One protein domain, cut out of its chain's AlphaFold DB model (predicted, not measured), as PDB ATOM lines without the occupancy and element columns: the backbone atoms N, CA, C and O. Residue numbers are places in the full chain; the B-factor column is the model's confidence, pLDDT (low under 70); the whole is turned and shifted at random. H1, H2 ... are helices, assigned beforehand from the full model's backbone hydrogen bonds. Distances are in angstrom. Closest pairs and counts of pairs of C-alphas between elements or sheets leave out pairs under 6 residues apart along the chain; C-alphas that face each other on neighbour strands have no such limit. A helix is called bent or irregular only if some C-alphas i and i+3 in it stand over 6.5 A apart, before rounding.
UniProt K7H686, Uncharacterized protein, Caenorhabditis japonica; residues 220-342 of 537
ATOM      1  N   SER A 220     -35.705  14.778 -10.932       55.38
ATOM      2  CA  SER A 220     -36.633  15.478 -11.824       55.38
ATOM      3  C   SER A 220     -36.066  16.555 -12.778       55.38
ATOM      4  O   SER A 220     -35.658  17.650 -12.402       55.38
ATOM      5  N   ILE A 221     -36.170  16.254 -14.074       54.50
ATOM      6  CA  ILE A 221     -35.995  17.145 -15.239       54.50
ATOM      7  C   ILE A 221     -36.588  18.566 -15.055       54.50
ATOM      8  O   ILE A 221     -35.924  19.530 -15.443       54.50
ATOM      9  N   PRO A 222     -37.771  18.755 -14.426       58.91
ATOM     10  CA  PRO A 222     -38.310  20.083 -14.120       58.91
ATOM     11  C   PRO A 222     -37.391  20.975 -13.278       58.91
ATOM     12  O   PRO A 222     -37.399  22.193 -13.468       58.91
ATOM     13  N   THR A 223     -36.603  20.405 -12.361       59.06
ATOM     14  CA  THR A 223     -35.689  21.165 -11.494       59.06
ATOM     15  C   THR A 223     -34.526  21.733 -12.303       59.06
ATOM     16  O   THR A 223     -34.246  22.923 -12.210       59.06
ATOM     17  N   LEU A 224     -33.911  20.916 -13.166       58.41
ATOM     18  CA  LEU A 224     -32.821  21.343 -14.053       58.41
ATOM     19  C   LEU A 224     -33.271  22.436 -15.025       58.41
ATOM     20  O   LEU A 224     -32.574  23.433 -15.208       58.41
ATOM     21  N   LEU A 225     -34.465  22.278 -15.604       62.75
ATOM     22  CA  LEU A 225     -35.071  23.300 -16.455       62.75
ATOM     23  C   LEU A 225     -35.340  24.588 -15.684       62.75
ATOM     24  O   LEU A 225     -35.035  25.669 -16.176       62.75
ATOM     25  N   SER A 226     -35.863  24.485 -14.461       64.81
ATOM     26  CA  SER A 226     -36.155  25.661 -13.639       64.81
ATOM     27  C   SER A 226     -34.888  26.443 -13.290       64.81
ATOM     28  O   SER A 226     -34.915  27.668 -13.354       64.81
ATOM     29  N   THR A 227     -33.773  25.772 -12.988       60.31
ATOM     30  CA  THR A 227     -32.506  26.465 -12.714       60.31
ATOM     31  C   THR A 227     -31.911  27.079 -13.981       60.31
ATOM     32  O   THR A 227     -31.541  28.250 -13.966       60.31
ATOM     33  N   GLY A 228     -31.879  26.340 -15.097       57.81
ATOM     34  CA  GLY A 228     -31.369  26.847 -16.377       57.81
ATOM     35  C   GLY A 228     -32.139  28.074 -16.878       57.81
ATOM     36  O   GLY A 228     -31.533  29.091 -17.215       57.81
ATOM     37  N   PHE A 229     -33.474  28.025 -16.844       64.81
ATOM     38  CA  PHE A 229     -34.302  29.193 -17.147       64.81
ATOM     39  C   PHE A 229     -34.161  30.300 -16.098       64.81
ATOM     40  O   PHE A 229     -34.183  31.465 -16.470       64.81
ATOM     41  N   GLY A 230     -33.951  29.980 -14.818       60.25
ATOM     42  CA  GLY A 230     -33.678  30.976 -13.776       60.25
ATOM     43  C   GLY A 230     -32.435  31.823 -14.067       60.25
ATOM     44  O   GLY A 230     -32.480  33.045 -13.947       60.25
ATOM     45  N   HIS A 231     -31.347  31.201 -14.528       60.72
ATOM     46  CA  HIS A 231     -30.147  31.930 -14.947       60.72
ATOM     47  C   HIS A 231     -30.388  32.782 -16.200       60.72
ATOM     48  O   HIS A 231     -29.949  33.929 -16.248       60.72
ATOM     49  N   LEU A 232     -31.124  32.254 -17.185       60.16
ATOM     50  CA  LEU A 232     -31.510  33.013 -18.381       60.16
ATOM     51  C   LEU A 232     -32.398  34.218 -18.049       60.16
ATOM     52  O   LEU A 232     -32.202  35.287 -18.622       60.16
ATOM     53  N   ILE A 233     -33.337  34.067 -17.107       71.00
ATOM     54  CA  ILE A 233     -34.173  35.166 -16.602       71.00
ATOM     55  C   ILE A 233     -33.280  36.258 -16.032       71.00
ATOM     56  O   ILE A 233     -33.399  37.398 -16.466       71.00
ATOM     57  N   ASN A 234     -32.379  35.920 -15.106       64.75
ATOM     58  CA  ASN A 234     -31.511  36.910 -14.467       64.75
ATOM     59  C   ASN A 234     -30.659  37.658 -15.495       64.75
ATOM     60  O   ASN A 234     -30.620  38.880 -15.464       64.75
ATOM     61  N   LEU A 235     -30.078  36.944 -16.466       62.38
ATOM     62  CA  LEU A 235     -29.310  37.559 -17.545       62.38
ATOM     63  C   LEU A 235     -30.163  38.544 -18.356       62.38
ATOM     64  O   LEU A 235     -29.777  39.694 -18.540       62.38
ATOM     65  N   CYS A 236     -31.340  38.122 -18.825       64.81
ATOM     66  CA  CYS A 236     -32.236  38.998 -19.577       64.81
ATOM     67  C   CYS A 236     -32.721  40.192 -18.744       64.81
ATOM     68  O   CYS A 236     -32.832  41.292 -19.276       64.81
ATOM     69  N   VAL A 237     -33.010  39.992 -17.458       75.75
ATOM     70  CA  VAL A 237     -33.423  41.055 -16.535       75.75
ATOM     71  C   VAL A 237     -32.295  42.055 -16.334       75.75
ATOM     72  O   VAL A 237     -32.534  43.248 -16.482       75.75
ATOM     73  N   ASP A 238     -31.065  41.596 -16.111       68.06
ATOM     74  CA  ASP A 238     -29.899  42.468 -15.989       68.06
ATOM     75  C   ASP A 238     -29.682  43.291 -17.263       68.06
ATOM     76  O   ASP A 238     -29.382  44.483 -17.179       68.06
ATOM     77  N   MET A 239     -29.888  42.695 -18.442       66.00
ATOM     78  CA  MET A 239     -29.851  43.421 -19.714       66.00
ATOM     79  C   MET A 239     -30.963  44.470 -19.805       66.00
ATOM     80  O   MET A 239     -30.710  45.611 -20.189       66.00
ATOM     81  N   ILE A 240     -32.189  44.120 -19.406       71.06
ATOM     82  CA  ILE A 240     -33.314  45.059 -19.395       71.06
ATOM     83  C   ILE A 240     -33.053  46.194 -18.410       71.06
ATOM     84  O   ILE A 240     -33.326  47.336 -18.755       71.06
ATOM     85  N   GLU A 241     -32.552  45.928 -17.207       73.56
ATOM     86  CA  GLU A 241     -32.413  46.909 -16.129       73.56
ATOM     87  C   GLU A 241     -31.185  47.806 -16.310       73.56
ATOM     88  O   GLU A 241     -31.323  49.035 -16.250       73.56
ATOM     89  N   ASN A 242     -30.019  47.224 -16.605       65.75
ATOM     90  CA  ASN A 242     -28.727  47.913 -16.572       65.75
ATOM     91  C   ASN A 242     -28.314  48.558 -17.900       65.75
ATOM     92  O   ASN A 242     -27.384  49.373 -17.920       65.75
ATOM     93  N   GLU A 243     -28.999  48.268 -19.008       57.16
ATOM     94  CA  GLU A 243     -28.712  48.966 -20.254       57.16
ATOM     95  C   GLU A 243     -29.224  50.413 -20.252       57.16
ATOM     96  O   GLU A 243     -30.415  50.713 -20.088       57.16
ATOM     97  N   LYS A 244     -28.281  51.331 -20.494       42.50
ATOM     98  CA  LYS A 244     -28.521  52.738 -20.820       42.50
ATOM     99  C   LYS A 244     -28.920  52.871 -22.299       42.50
ATOM    100  O   LYS A 244     -28.193  53.472 -23.076       42.50
ATOM    101  N   GLY A 245     -30.087  52.340 -22.660       42.19
ATOM    102  CA  GLY A 245     -30.888  52.886 -23.760       42.19
ATOM    103  C   GLY A 245     -30.718  52.340 -25.183       42.19
ATOM    104  O   GLY A 245     -31.188  53.034 -26.079       42.19
ATOM    105  N   GLU A 246     -30.135  51.156 -25.431       37.28
ATOM    106  CA  GLU A 246     -30.001  50.645 -26.818       37.28
ATOM    107  C   GLU A 246     -30.421  49.184 -27.098       37.28
ATOM    108  O   GLU A 246     -30.636  48.878 -28.272       37.28
ATOM    109  N   ALA A 247     -30.637  48.282 -26.124       47.84
ATOM    110  CA  ALA A 247     -31.259  46.989 -26.446       47.84
ATOM    111  C   ALA A 247     -32.731  47.152 -26.833       47.84
ATOM    112  O   ALA A 247     -33.608  47.404 -26.002       47.84
ATOM    113  N   ASP A 248     -32.997  46.922 -28.116       71.69
ATOM    114  CA  ASP A 248     -34.326  46.618 -28.620       71.69
ATOM    115  C   ASP A 248     -34.828  45.318 -27.969       71.69
ATOM    116  O   ASP A 248     -34.140  44.292 -27.964       71.69
ATOM    117  N   PHE A 249     -36.042  45.338 -27.419       79.31
ATOM    118  CA  PHE A 249     -36.673  44.148 -26.847       79.31
ATOM    119  C   PHE A 249     -36.792  43.011 -27.872       79.31
ATOM    120  O   PHE A 249     -36.734  41.838 -27.501       79.31
ATOM    121  N   GLU A 250     -36.864  43.338 -29.168       81.81
ATOM    122  CA  GLU A 250     -36.826  42.359 -30.262       81.81
ATOM    123  C   GLU A 250     -35.537  41.532 -30.239       81.81
ATOM    124  O   GLU A 250     -35.552  40.310 -30.425       81.81
ATOM    125  N   TRP A 251     -34.412  42.182 -29.942       74.06
ATOM    126  CA  TRP A 251     -33.123  41.522 -29.819       74.06
ATOM    127  C   TRP A 251     -33.060  40.642 -28.565       74.06
ATOM    128  O   TRP A 251     -32.550  39.520 -28.637       74.06
ATOM    129  N   ILE A 252     -33.619  41.108 -27.440       72.31
ATOM    130  CA  ILE A 252     -33.674  40.335 -26.189       72.31
ATOM    131  C   ILE A 252     -34.498  39.064 -26.399       72.31
ATOM    132  O   ILE A 252     -34.030  37.980 -26.060       72.31
ATOM    133  N   LEU A 253     -35.668  39.160 -27.036       79.38
ATOM    134  CA  LEU A 253     -36.514  38.002 -27.339       79.38
ATOM    135  C   LEU A 253     -35.859  37.030 -28.323       79.38
ATOM    136  O   LEU A 253     -35.873  35.816 -28.106       79.38
ATOM    137  N   THR A 254     -35.214  37.545 -29.369       76.44
ATOM    138  CA  THR A 254     -34.475  36.708 -30.326       76.44
ATOM    139  C   THR A 254     -33.318  35.967 -29.646       76.44
ATOM    140  O   THR A 254     -33.061  34.795 -29.937       76.44
ATOM    141  N   SER A 255     -32.619  36.631 -28.726       66.12
ATOM    142  CA  SER A 255     -31.508  36.048 -27.968       66.12
ATOM    143  C   SER A 255     -32.003  35.026 -26.946       66.12
ATOM    144  O   SER A 255     -31.486  33.912 -26.906       66.12
ATOM    145  N   ALA A 256     -33.073  35.346 -26.215       70.94
ATOM    146  CA  ALA A 256     -33.768  34.449 -25.299       70.94
ATOM    147  C   ALA A 256     -34.199  33.141 -25.990       70.94
ATOM    148  O   ALA A 256     -33.940  32.052 -25.471       70.94
ATOM    149  N   HIS A 257     -34.776  33.227 -27.192       80.06
ATOM    150  CA  HIS A 257     -35.131  32.056 -28.002       80.06
ATOM    151  C   HIS A 257     -33.905  31.207 -28.367       80.06
ATOM    152  O   HIS A 257     -33.902  29.993 -28.152       80.06
ATOM    153  N   LYS A 258     -32.821  31.831 -28.846       67.44
ATOM    154  CA  LYS A 258     -31.575  31.122 -29.193       67.44
ATOM    155  C   LYS A 258     -30.927  30.447 -27.986       67.44
ATOM    156  O   LYS A 258     -30.495  29.300 -28.083       67.44
ATOM    157  N   TRP A 259     -30.864  31.129 -26.846       68.75
ATOM    158  CA  TRP A 259     -30.305  30.554 -25.625       68.75
ATOM    159  C   TRP A 259     -31.144  29.392 -25.107       68.75
ATOM    160  O   TRP A 259     -30.591  28.374 -24.698       68.75
ATOM    161  N   SER A 260     -32.468  29.493 -25.218       71.12
ATOM    162  CA  SER A 260     -33.378  28.396 -24.893       71.12
ATOM    163  C   SER A 260     -33.163  27.196 -25.819       71.12
ATOM    164  O   SER A 260     -33.088  26.065 -25.348       71.12
ATOM    165  N   LYS A 261     -32.949  27.418 -27.122       75.50
ATOM    166  CA  LYS A 261     -32.599  26.344 -28.069       75.50
ATOM    167  C   LYS A 261     -31.299  25.641 -27.685       75.50
ATOM    168  O   LYS A 261     -31.255  24.415 -27.636       75.50
ATOM    169  N   ASN A 262     -30.268  26.405 -27.333       62.69
ATOM    170  CA  ASN A 262     -29.001  25.842 -26.869       62.69
ATOM    171  C   ASN A 262     -29.168  25.055 -25.562       62.69
ATOM    172  O   ASN A 262     -28.598  23.973 -25.430       62.69
ATOM    173  N   LEU A 263     -29.976  25.561 -24.623       62.62
ATOM    174  CA  LEU A 263     -30.316  24.863 -23.384       62.62
ATOM    175  C   LEU A 263     -30.993  23.518 -23.683       62.62
ATOM    176  O   LEU A 263     -30.587  22.494 -23.133       62.62
ATOM    177  N   LYS A 264     -31.965  23.514 -24.604       70.31
ATOM    178  CA  LYS A 264     -32.659  22.310 -25.067       70.31
ATOM    179  C   LYS A 264     -31.675  21.284 -25.629       70.31
ATOM    180  O   LYS A 264     -31.596  20.165 -25.124       70.31
ATOM    181  N   GLU A 265     -30.859  21.681 -26.605       66.12
ATOM    182  CA  GLU A 265     -29.869  20.800 -27.238       66.12
ATOM    183  C   GLU A 265     -28.820  20.268 -26.251       66.12
ATOM    184  O   GLU A 265     -28.364  19.128 -26.367       66.12
ATOM    185  N   MET A 266     -28.402  21.091 -25.289       59.25
ATOM    186  CA  MET A 266     -27.437  20.693 -24.269       59.25
ATOM    187  C   MET A 266     -28.025  19.619 -23.354       59.25
ATOM    188  O   MET A 266     -27.384  18.588 -23.137       59.25
ATOM    189  N   MET A 267     -29.259  19.812 -22.879       62.12
ATOM    190  CA  MET A 267     -29.961  18.797 -22.092       62.12
ATOM    191  C   MET A 267     -30.187  17.516 -22.910       62.12
ATOM    192  O   MET A 267     -29.958  16.418 -22.401       62.12
ATOM    193  N   GLU A 268     -30.490  17.639 -24.209       65.75
ATOM    194  CA  GLU A 268     -30.610  16.499 -25.133       65.75
ATOM    195  C   GLU A 268     -29.336  15.704 -25.303       65.75
ATOM    196  O   GLU A 268     -29.389  14.495 -25.522       65.75
ATOM    197  N   ARG A 269     -28.180  16.347 -25.203       61.50
ATOM    198  CA  ARG A 269     -26.897  15.647 -25.227       61.50
ATOM    199  C   ARG A 269     -26.563  15.042 -23.868       61.50
ATOM    200  O   ARG A 269     -26.000  13.954 -23.848       61.50
ATOM    201  N   GLY A 270     -26.925  15.705 -22.769       54.44
ATOM    202  CA  GLY A 270     -26.659  15.241 -21.405       54.44
ATOM    203  C   GLY A 270     -27.418  13.966 -21.017       54.44
ATOM    204  O   GLY A 270     -26.904  13.167 -20.242       54.44
ATOM    205  N   VAL A 271     -28.611  13.744 -21.580       55.91
ATOM    206  CA  VAL A 271     -29.465  12.587 -21.245       55.91
ATOM    207  C   VAL A 271     -29.250  11.380 -22.180       55.91
ATOM    208  O   VAL A 271     -29.620  10.256 -21.827       55.91
ATOM    209  N   ARG A 272     -28.610  11.556 -23.346       56.25
ATOM    210  CA  ARG A 272     -28.331  10.460 -24.299       56.25
ATOM    211  C   ARG A 272     -27.505   9.345 -23.659       56.25
ATOM    212  O   ARG A 272     -26.425   9.587 -23.131       56.25
ATOM    213  N   GLY A 273     -27.988   8.109 -23.769       55.25
ATOM    214  CA  GLY A 273     -27.320   6.924 -23.227       55.25
ATOM    215  C   GLY A 273     -27.505   6.723 -21.720       55.25
ATOM    216  O   GLY A 273     -26.898   5.814 -21.156       55.25
ATOM    217  N   THR A 274     -28.338   7.537 -21.062       58.22
ATOM    218  CA  THR A 274     -28.727   7.345 -19.656       58.22
ATOM    219  C   THR A 274     -30.009   6.516 -19.541       58.22
ATOM    220  O   THR A 274     -30.792   6.409 -20.483       58.22
ATOM    221  N   SER A 275     -30.279   5.952 -18.360       52.50
ATOM    222  CA  SER A 275     -31.482   5.141 -18.096       52.50
ATOM    223  C   SER A 275     -32.807   5.918 -18.138       52.50
ATOM    224  O   SER A 275     -33.868   5.304 -18.035       52.50
ATOM    225  N   ILE A 276     -32.765   7.249 -18.265       62.44
ATOM    226  CA  ILE A 276     -33.934   8.143 -18.217       62.44
ATOM    227  C   ILE A 276     -34.337   8.613 -19.630       62.44
ATOM    228  O   ILE A 276     -35.403   9.199 -19.796       62.44
ATOM    229  N   GLU A 277     -33.552   8.304 -20.670       62.91
ATOM    230  CA  GLU A 277     -33.749   8.792 -22.047       62.91
ATOM    231  C   GLU A 277     -35.169   8.557 -22.603       62.91
ATOM    232  O   GLU A 277     -35.754   9.459 -23.203       62.91
ATOM    233  N   ASP A 278     -35.759   7.385 -22.360       66.88
ATOM    234  CA  ASP A 278     -37.098   7.043 -22.863       66.88
ATOM    235  C   ASP A 278     -38.233   7.763 -22.120       66.88
ATOM    236  O   ASP A 278     -39.256   8.097 -22.722       66.88
ATOM    237  N   LEU A 279     -38.066   8.011 -20.817       64.06
ATOM    238  CA  LEU A 279     -39.008   8.815 -20.032       64.06
ATOM    239  C   LEU A 279     -38.909  10.285 -20.448       64.06
ATOM    240  O   LEU A 279     -39.916  10.973 -20.582       64.06
ATOM    241  N   TRP A 280     -37.682  10.732 -20.700       67.88
ATOM    242  CA  TRP A 280     -37.357  12.095 -21.067       67.88
ATOM    243  C   TRP A 280     -37.920  12.481 -22.437       67.88
ATOM    244  O   TRP A 280     -38.611  13.486 -22.538       67.88
ATOM    245  N   LYS A 281     -37.774  11.632 -23.462       70.81
ATOM    246  CA  LYS A 281     -38.365  11.861 -24.797       70.81
ATOM    247  C   LYS A 281     -39.889  12.021 -24.801       70.81
ATOM    248  O   LYS A 281     -40.426  12.534 -25.774       70.81
ATOM    249  N   ARG A 282     -40.595  11.544 -23.770       69.69
ATOM    250  CA  ARG A 282     -42.066  11.607 -23.706       69.69
ATOM    251  C   ARG A 282     -42.599  12.874 -23.053       69.69
ATOM    252  O   ARG A 282     -43.686  13.290 -23.413       69.69
ATOM    253  N   THR A 283     -41.884  13.442 -22.084       73.56
ATOM    254  CA  THR A 283     -42.389  14.557 -21.259       73.56
ATOM    255  C   THR A 283     -41.534  15.816 -21.339       73.56
ATOM    256  O   THR A 283     -41.953  16.869 -20.867       73.56
ATOM    257  N   PHE A 284     -40.332  15.738 -21.913       74.00
ATOM    258  CA  PHE A 284     -39.404  16.862 -21.940       74.00
ATOM    259  C   PHE A 284     -39.914  18.034 -22.769       74.00
ATOM    260  O   PHE A 284     -39.848  19.152 -22.276       74.00
ATOM    261  N   ASP A 285     -40.430  17.795 -23.977       80.25
ATOM    262  CA  ASP A 285     -40.868  18.877 -24.864       80.25
ATOM    263  C   ASP A 285     -42.002  19.697 -24.238       80.25
ATOM    264  O   ASP A 285     -41.898  20.918 -24.168       80.25
ATOM    265  N   GLU A 286     -43.021  19.041 -23.677       81.00
ATOM    266  CA  GLU A 286     -44.127  19.714 -22.979       81.00
ATOM    267  C   GLU A 286     -43.628  20.553 -21.791       81.00
ATOM    268  O   GLU A 286     -43.956  21.734 -21.663       81.00
ATOM    269  N   VAL A 287     -42.781  19.974 -20.927       77.56
ATOM    270  CA  VAL A 287     -42.253  20.672 -19.741       77.56
ATOM    271  C   VAL A 287     -41.302  21.804 -20.136       77.56
ATOM    272  O   VAL A 287     -41.298  22.859 -19.498       77.56
ATOM    273  N   PHE A 288     -40.491  21.602 -21.174       82.25
ATOM    274  CA  PHE A 288     -39.580  22.608 -21.705       82.25
ATOM    275  C   PHE A 288     -40.357  23.794 -22.269       82.25
ATOM    276  O   PHE A 288     -40.064  24.927 -21.895       82.25
ATOM    277  N   ASN A 289     -41.365  23.546 -23.108       85.44
ATOM    278  CA  ASN A 289     -42.158  24.593 -23.743       85.44
ATOM    279  C   ASN A 289     -42.918  25.429 -22.701       85.44
ATOM    280  O   ASN A 289     -42.845  26.656 -22.733       85.44
ATOM    281  N   ALA A 290     -43.530  24.792 -21.696       83.50
ATOM    282  CA  ALA A 290     -44.188  25.508 -20.600       83.50
ATOM    283  C   ALA A 290     -43.209  26.404 -19.811       83.50
ATOM    284  O   ALA A 290     -43.511  27.552 -19.463       83.50
ATOM    285  N   LYS A 291     -41.994  25.903 -19.543       80.81
ATOM    286  CA  LYS A 291     -40.945  26.669 -18.852       80.81
ATOM    287  C   LYS A 291     -40.373  27.789 -19.718       80.81
ATOM    288  O   LYS A 291     -40.099  28.865 -19.190       80.81
ATOM    289  N   PHE A 292     -40.248  27.561 -21.020       85.19
ATOM    290  CA  PHE A 292     -39.849  28.572 -21.988       85.19
ATOM    291  C   PHE A 292     -40.842  29.734 -22.011       85.19
ATOM    292  O   PHE A 292     -40.431  30.885 -21.900       85.19
ATOM    293  N   VAL A 293     -42.144  29.450 -22.057       86.50
ATOM    294  CA  VAL A 293     -43.171  30.501 -22.027       86.50
ATOM    295  C   VAL A 293     -43.122  31.276 -20.709       86.50
ATOM    296  O   VAL A 293     -43.056  32.502 -20.731       86.50
ATOM    297  N   THR A 294     -42.999  30.584 -19.571       85.88
ATOM    298  CA  THR A 294     -42.825  31.233 -18.252       85.88
ATOM    299  C   THR A 294     -41.602  32.166 -18.225       85.88
ATOM    300  O   THR A 294     -41.618  33.240 -17.613       85.88
ATOM    301  N   PHE A 295     -40.517  31.768 -18.892       82.81
ATOM    302  CA  PHE A 295     -39.323  32.591 -19.056       82.81
ATOM    303  C   PHE A 295     -39.608  33.845 -19.893       82.81
ATOM    304  O   PHE A 295     -39.311  34.950 -19.429       82.81
ATOM    305  N   ILE A 296     -40.241  33.703 -21.064       88.31
ATOM    306  CA  ILE A 296     -40.641  34.837 -21.914       88.31
ATOM    307  C   ILE A 296     -41.577  35.789 -21.159       88.31
ATOM    308  O   ILE A 296     -41.405  37.009 -21.220       88.31
ATOM    309  N   HIS A 297     -42.514  35.266 -20.371       88.25
ATOM    310  CA  HIS A 297     -43.392  36.078 -19.532       88.25
ATOM    311  C   HIS A 297     -42.631  36.913 -18.512       88.25
ATOM    312  O   HIS A 297     -42.898  38.105 -18.350       88.25
ATOM    313  N   SER A 298     -41.656  36.295 -17.846       85.94
ATOM    314  CA  SER A 298     -40.864  36.942 -16.803       85.94
ATOM    315  C   SER A 298     -40.066  38.123 -17.357       85.94
ATOM    316  O   SER A 298     -40.124  39.219 -16.800       85.94
ATOM    317  N   ILE A 299     -39.385  37.936 -18.493       84.06
ATOM    318  CA  ILE A 299     -38.604  39.009 -19.130       84.06
ATOM    319  C   ILE A 299     -39.514  40.111 -19.691       84.06
ATOM    320  O   ILE A 299     -39.214  41.295 -19.547       84.06
ATOM    321  N   THR A 300     -40.666  39.738 -20.257       87.06
ATOM    322  CA  THR A 300     -41.648  40.690 -20.794       87.06
ATOM    323  C   THR A 300     -42.212  41.562 -19.689       87.06
ATOM    324  O   THR A 300     -42.284  42.778 -19.843       87.06
ATOM    325  N   LYS A 301     -42.554  40.969 -18.542       86.62
ATOM    326  CA  LYS A 301     -43.070  41.705 -17.388       86.62
ATOM    327  C   LYS A 301     -42.082  42.771 -16.919       86.62
ATOM    328  O   LYS A 301     -42.478  43.916 -16.723       86.62
ATOM    329  N   VAL A 302     -40.801  42.428 -16.783       84.38
ATOM    330  CA  VAL A 302     -39.768  43.392 -16.365       84.38
ATOM    331  C   VAL A 302     -39.589  44.498 -17.407       84.38
ATOM    332  O   VAL A 302     -39.568  45.679 -17.052       84.38
ATOM    333  N   PHE A 303     -39.543  44.145 -18.696       84.69
ATOM    334  CA  PHE A 303     -39.444  45.125 -19.779       84.69
ATOM    335  C   PHE A 303     -40.624  46.100 -19.794       84.69
ATOM    336  O   PHE A 303     -40.425  47.314 -19.903       84.69
ATOM    337  N   VAL A 304     -41.842  45.581 -19.647       83.88
ATOM    338  CA  VAL A 304     -43.065  46.379 -19.621       83.88
ATOM    339  C   VAL A 304     -43.046  47.336 -18.438       83.88
ATOM    340  O   VAL A 304     -43.216  48.533 -18.646       83.88
ATOM    341  N   MET A 305     -42.738  46.848 -17.230       82.81
ATOM    342  CA  MET A 305     -42.663  47.680 -16.024       82.81
ATOM    343  C   MET A 305     -41.627  48.808 -16.151       82.81
ATOM    344  O   MET A 305     -41.905  49.938 -15.746       82.81
ATOM    345  N   LYS A 306     -40.460  48.546 -16.759       82.44
ATOM    346  CA  LYS A 306     -39.434  49.578 -17.006       82.44
ATOM    347  C   LYS A 306     -39.903  50.643 -18.008       82.44
ATOM    348  O   LYS A 306     -39.538  51.809 -17.873       82.44
ATOM    349  N   ASN A 307     -40.715  50.258 -18.992       80.19
ATOM    350  CA  ASN A 307     -41.125  51.113 -20.109       80.19
ATOM    351  C   ASN A 307     -42.595  51.553 -20.052       80.19
ATOM    352  O   ASN A 307     -43.129  52.034 -21.046       80.19
ATOM    353  N   LEU A 308     -43.240  51.478 -18.884       77.38
ATOM    354  CA  LEU A 308     -44.646  51.853 -18.663       77.38
ATOM    355  C   LEU A 308     -45.015  53.296 -19.060       77.38
ATOM    356  O   LEU A 308     -46.198  53.640 -19.079       77.38
ATOM    357  N   ASN A 309     -44.026  54.157 -19.294       76.94
ATOM    358  CA  ASN A 309     -44.225  55.535 -19.740       76.94
ATOM    359  C   ASN A 309     -44.256  55.673 -21.271       76.94
ATOM    360  O   ASN A 309     -44.618  56.744 -21.749       76.94
ATOM    361  N   ASP A 310     -43.869  54.643 -22.035       78.81
ATOM    362  CA  ASP A 310     -44.011  54.641 -23.494       78.81
ATOM    363  C   ASP A 310     -45.476  54.335 -23.858       78.81
ATOM    364  O   ASP A 310     -45.936  53.211 -23.637       78.81
ATOM    365  N   PRO A 311     -46.224  55.297 -24.429       67.50
ATOM    366  CA  PRO A 311     -47.619  55.078 -24.800       67.50
ATOM    367  C   PRO A 311     -47.765  53.997 -25.882       67.50
ATOM    368  O   PRO A 311     -48.739  53.254 -25.888       67.50
ATOM    369  N   LEU A 312     -46.786  53.843 -26.778       75.25
ATOM    370  CA  LEU A 312     -46.860  52.897 -27.898       75.25
ATOM    371  C   LEU A 312     -46.326  51.503 -27.554       75.25
ATOM    372  O   LEU A 312     -46.197  50.660 -28.446       75.25
ATOM    373  N   LEU A 313     -46.005  51.255 -26.282       79.12
ATOM    374  CA  LEU A 313     -45.428  49.998 -25.816       79.12
ATOM    375  C   LEU A 313     -46.265  48.791 -26.254       79.12
ATOM    376  O   LEU A 313     -45.722  47.851 -26.829       79.12
ATOM    377  N   PHE A 314     -47.583  48.843 -26.047       75.12
ATOM    378  CA  PHE A 314     -48.476  47.733 -26.373       75.12
ATOM    379  C   PHE A 314     -48.468  47.407 -27.873       75.12
ATOM    380  O   PHE A 314     -48.184  46.276 -28.250       75.12
ATOM    381  N   THR A 315     -48.694  48.394 -28.745       73.88
ATOM    382  CA  THR A 315     -48.712  48.182 -30.205       73.88
ATOM    383  C   THR A 315     -47.363  47.699 -30.742       73.88
ATOM    384  O   THR A 315     -47.308  46.928 -31.703       73.88
ATOM    385  N   LYS A 316     -46.247  48.147 -30.150       80.88
ATOM    386  CA  LYS A 316     -44.910  47.649 -30.510       80.88
ATOM    387  C   LYS A 316     -44.752  46.184 -30.105       80.88
ATOM    388  O   LYS A 316     -44.324  45.377 -30.927       80.88
ATOM    389  N   LEU A 317     -45.131  45.845 -28.872       83.00
ATOM    390  CA  LEU A 317     -45.054  44.483 -28.351       83.00
ATOM    391  C   LEU A 317     -45.999  43.532 -29.085       83.00
ATOM    392  O   LEU A 317     -45.580  42.422 -29.392       83.00
ATOM    393  N   SER A 318     -47.208  43.960 -29.462       77.69
ATOM    394  CA  SER A 318     -48.158  43.091 -30.165       77.69
ATOM    395  C   SER A 318     -47.618  42.632 -31.519       77.69
ATOM    396  O   SER A 318     -47.592  41.441 -31.833       77.69
ATOM    397  N   LYS A 319     -47.081  43.572 -32.303       80.50
ATOM    398  CA  LYS A 319     -46.447  43.293 -33.597       80.50
ATOM    399  C   LYS A 319     -45.190  42.452 -33.451       80.50
ATOM    400  O   LYS A 319     -44.854  41.676 -34.345       80.50
ATOM    401  N   LEU A 320     -44.459  42.642 -32.362       84.12
ATOM    402  CA  LEU A 320     -43.240  41.906 -32.084       84.12
ATOM    403  C   LEU A 320     -43.558  40.462 -31.688       84.12
ATOM    404  O   LEU A 320     -43.008  39.557 -32.308       84.12
ATOM    405  N   PHE A 321     -44.494  40.233 -30.763       84.62
ATOM    406  CA  PHE A 321     -44.918  38.890 -30.373       84.62
ATOM    407  C   PHE A 321     -45.528  38.115 -31.537       84.62
ATOM    408  O   PHE A 321     -45.137  36.977 -31.743       84.62
ATOM    409  N   ARG A 322     -46.334  38.744 -32.403       79.69
ATOM    410  CA  ARG A 322     -46.806  38.105 -33.651       79.69
ATOM    411  C   ARG A 322     -45.677  37.578 -34.524       79.69
ATOM    412  O   ARG A 322     -45.729  36.458 -35.027       79.69
ATOM    413  N   ARG A 323     -44.661  38.416 -34.752       82.38
ATOM    414  CA  ARG A 323     -43.490  38.023 -35.546       82.38
ATOM    415  C   ARG A 323     -42.725  36.909 -34.844       82.38
ATOM    416  O   ARG A 323     -42.304  35.966 -35.501       82.38
ATOM    417  N   PHE A 324     -42.583  37.010 -33.528       83.69
ATOM    418  CA  PHE A 324     -41.910  36.014 -32.716       83.69
ATOM    419  C   PHE A 324     -42.618  34.657 -32.776       83.69
ATOM    420  O   PHE A 324     -41.974  33.680 -33.145       83.69
ATOM    421  N   GLU A 325     -43.929  34.605 -32.534       82.50
ATOM    422  CA  GLU A 325     -44.755  33.396 -32.629       82.50
ATOM    423  C   GLU A 325     -44.639  32.731 -33.997       82.50
ATOM    424  O   GLU A 325     -44.396  31.531 -34.080       82.50
ATOM    425  N   ALA A 326     -44.707  33.516 -35.078       81.00
ATOM    426  CA  ALA A 326     -44.566  33.003 -36.439       81.00
ATOM    427  C   ALA A 326     -43.175  32.407 -36.741       81.00
ATOM    428  O   ALA A 326     -43.026  31.643 -37.695       81.00
ATOM    429  N   THR A 327     -42.151  32.776 -35.968       81.81
ATOM    430  CA  THR A 327     -40.758  32.325 -36.149       81.81
ATOM    431  C   THR A 327     -40.289  31.316 -35.103       81.81
ATOM    432  O   THR A 327     -39.218  30.730 -35.268       81.81
ATOM    433  N   CYS A 328     -41.053  31.125 -34.029       81.44
ATOM    434  CA  CYS A 328     -40.686  30.254 -32.926       81.44
ATOM    435  C   CYS A 328     -40.807  28.789 -33.359       81.44
ATOM    436  O   CYS A 328     -41.838  28.362 -33.872       81.44
ATOM    437  N   GLU A 329     -39.745  28.010 -33.150       82.25
ATOM    438  CA  GLU A 329     -39.733  26.572 -33.463       82.25
ATOM    439  C   GLU A 329     -40.313  25.723 -32.314       82.25
ATOM    440  O   GLU A 329     -40.502  24.516 -32.469       82.25
ATOM    441  N   PHE A 330     -40.554  26.331 -31.146       83.44
ATOM    442  CA  PHE A 330     -41.127  25.661 -29.980       83.44
ATOM    443  C   PHE A 330     -42.650  25.658 -30.042       83.44
ATOM    444  O   PHE A 330     -43.262  26.610 -30.523       83.44
ATOM    445  N   ASP A 331     -43.254  24.596 -29.513       78.75
ATOM    446  CA  ASP A 331     -44.706  24.490 -29.454       78.75
ATOM    447  C   ASP A 331     -45.250  25.367 -28.322       78.75
ATOM    448  O   ASP A 331     -45.151  25.035 -27.139       78.75
ATOM    449  N   ILE A 332     -45.759  26.530 -28.714       78.50
ATOM    450  CA  ILE A 332     -46.324  27.561 -27.842       78.50
ATOM    451  C   ILE A 332     -47.832  27.729 -28.066       78.50
ATOM    452  O   ILE A 332     -48.416  28.642 -27.497       78.50
ATOM    453  N   SER A 333     -48.479  26.873 -28.871       69.31
ATOM    454  CA  SER A 333     -49.873  27.087 -29.299       69.31
ATOM    455  C   SER A 333     -50.870  27.129 -28.143       69.31
ATOM    456  O   SER A 333     -51.878  27.824 -28.223       69.31
ATOM    457  N   ASP A 334     -50.569  26.399 -27.070       67.62
ATOM    458  CA  ASP A 334     -51.426  26.296 -25.886       67.62
ATOM    459  C   ASP A 334     -51.095  27.347 -24.811       67.62
ATOM    460  O   ASP A 334     -51.663  27.314 -23.720       67.62
ATOM    461  N   HIS A 335     -50.150  28.255 -25.079       72.06
ATOM    462  CA  HIS A 335     -49.629  29.181 -24.079       72.06
ATOM    463  C   HIS A 335     -49.666  30.626 -24.578       72.06
ATOM    464  O   HIS A 335     -49.077  30.980 -25.594       72.06
ATOM    465  N   ASP A 336     -50.320  31.484 -23.807       77.44
ATOM    466  CA  ASP A 336     -50.538  32.878 -24.168       77.44
ATOM    467  C   ASP A 336     -49.318  33.752 -23.849       77.44
ATOM    468  O   ASP A 336     -49.112  34.147 -22.702       77.44
ATOM    469  N   LEU A 337     -48.506  34.097 -24.852       77.75
ATOM    470  CA  LEU A 337     -47.334  34.967 -24.672       77.75
ATOM    471  C   LEU A 337     -47.685  36.394 -24.218       77.75
ATOM    472  O   LEU A 337     -46.813  37.100 -23.701       77.75
ATOM    473  N   PHE A 338     -48.941  36.815 -24.381       78.25
ATOM    474  CA  PHE A 338     -49.410  38.163 -24.076       78.25
ATOM    475  C   PHE A 338     -49.867  38.324 -22.624       78.25
ATOM    476  O   PHE A 338     -50.065  39.463 -22.198       78.25
ATOM    477  N   GLU A 339     -49.939  37.242 -21.835       83.38
ATOM    478  CA  GLU A 339     -50.331  37.263 -20.414       83.38
ATOM    479  C   GLU A 339     -49.703  38.417 -19.598       83.38
ATOM    480  O   GLU A 339     -50.425  39.106 -18.868       83.38
ATOM    481  N   PRO A 340     -48.395  38.736 -19.729       81.88
ATOM    482  CA  PRO A 340     -47.777  39.821 -18.966       81.88
ATOM    483  C   PRO A 340     -48.385  41.206 -19.233       81.88
ATOM    484  O   PRO A 340     -48.246  42.107 -18.403       81.88
ATOM    485  N   LEU A 341     -49.046  41.392 -20.379       79.19
ATOM    486  CA  LEU A 341     -49.698  42.642 -20.768       79.19
ATOM    487  C   LEU A 341     -51.071  42.814 -20.116       79.19
ATOM    488  O   LEU A 341     -51.536  43.944 -20.011       79.19
ATOM    489  N   TYR A 342     -51.684  41.744 -19.602       79.50
ATOM    490  CA  TYR A 342     -53.031  41.774 -19.010       79.50
ATOM    491  C   TYR A 342     -53.097  42.443 -17.647       79.50
ATOM    492  O   TYR A 342     -54.177  42.573 -17.067       79.50
TER     493      TYR A 342
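This is residues 220 to 342 of the 537 residues of an uncharacterized protein of Caenorhabditis japonica (UniProt K7H686). Three long helices, H1, H2 and H3, stand side by side in an up-and-down bundle, their centres making a triangle. H4, a shorter helix, lies over one half of the bundle on the side away from H1, and a long link folds back from it to the tiny H5, which sits on H3. The printed part has 123 residues with five named helices, H1 to H5 in chain order, and no named strand; its class is all helix. It is compact, with a radius of gyration of the C-alphas of 15.5 A, and elongated, spanning 53 by 29 by 21 A.

H1, residues 221 to 242, touches H2, residues 249 to 271, with its residues 228 to 236 alone. This is a helical hairpin at a shallow tilt of 25 degrees, opposite ways; the closest C-alphas are those of Cys 236 and Ile 252, 6.9 A apart. H2 and H3, residues 277 to 306, form a second helical hairpin, at a shallow tilt of 22 degrees, opposite ways; their closest C-alphas, of Val 271 and Glu 277, are 5.8 A apart. H1 and H3 touch with 22 pairs of C-alphas within 8 A and run the same way at a shallow tilt of 21 degrees; Ile 240 and Phe 303 have the closest C-alphas, 6.1 A apart. H4, residues 313 to 327, only just touches H2, with 3 pairs of C-alphas within 8 A, the closest being those of Glu 250 and Leu 320 at 6.7 A. H5, residues 339 to 342, touches H3 at residues 297 to 304 alone; the closest C-alphas, of Lys 301 and Pro 340, are 5.3 A apart. H1 is apart from H4 and from H5. Every O i to N i+4 pair is within hydrogen-bond range in H1, H2 and H4; in H3 23 of 26 are, and H5 is too short for such a pair.

H1 begins at C-alpha 221, (-35.995, 17.145, -15.239), and is 31.6 A long. H2 is 32.9 A long. H3 is 41.5 A long and irregular, with a kink of 50 degrees near residue 284 and C-alphas 282 and 285 7.5 A apart. H4, 21.0 A long, begins at C-alpha 313, (-45.428, 49.998, -25.816). H5, 5.4 A long, ends at C-alpha 342, (-53.031, 41.774, -19.010).

The two C-alphas farthest apart, of Ser 275 and Pro 311, are 52.9 A apart. The printed part has no cut. The link from H4 to H5 is long, with 11 residues. The mean pLDDT of the printed part of this model is 72.1; 49 of the printed residues are under 70, among them residues 220 to 232, 242 to 247 and 265 to 280.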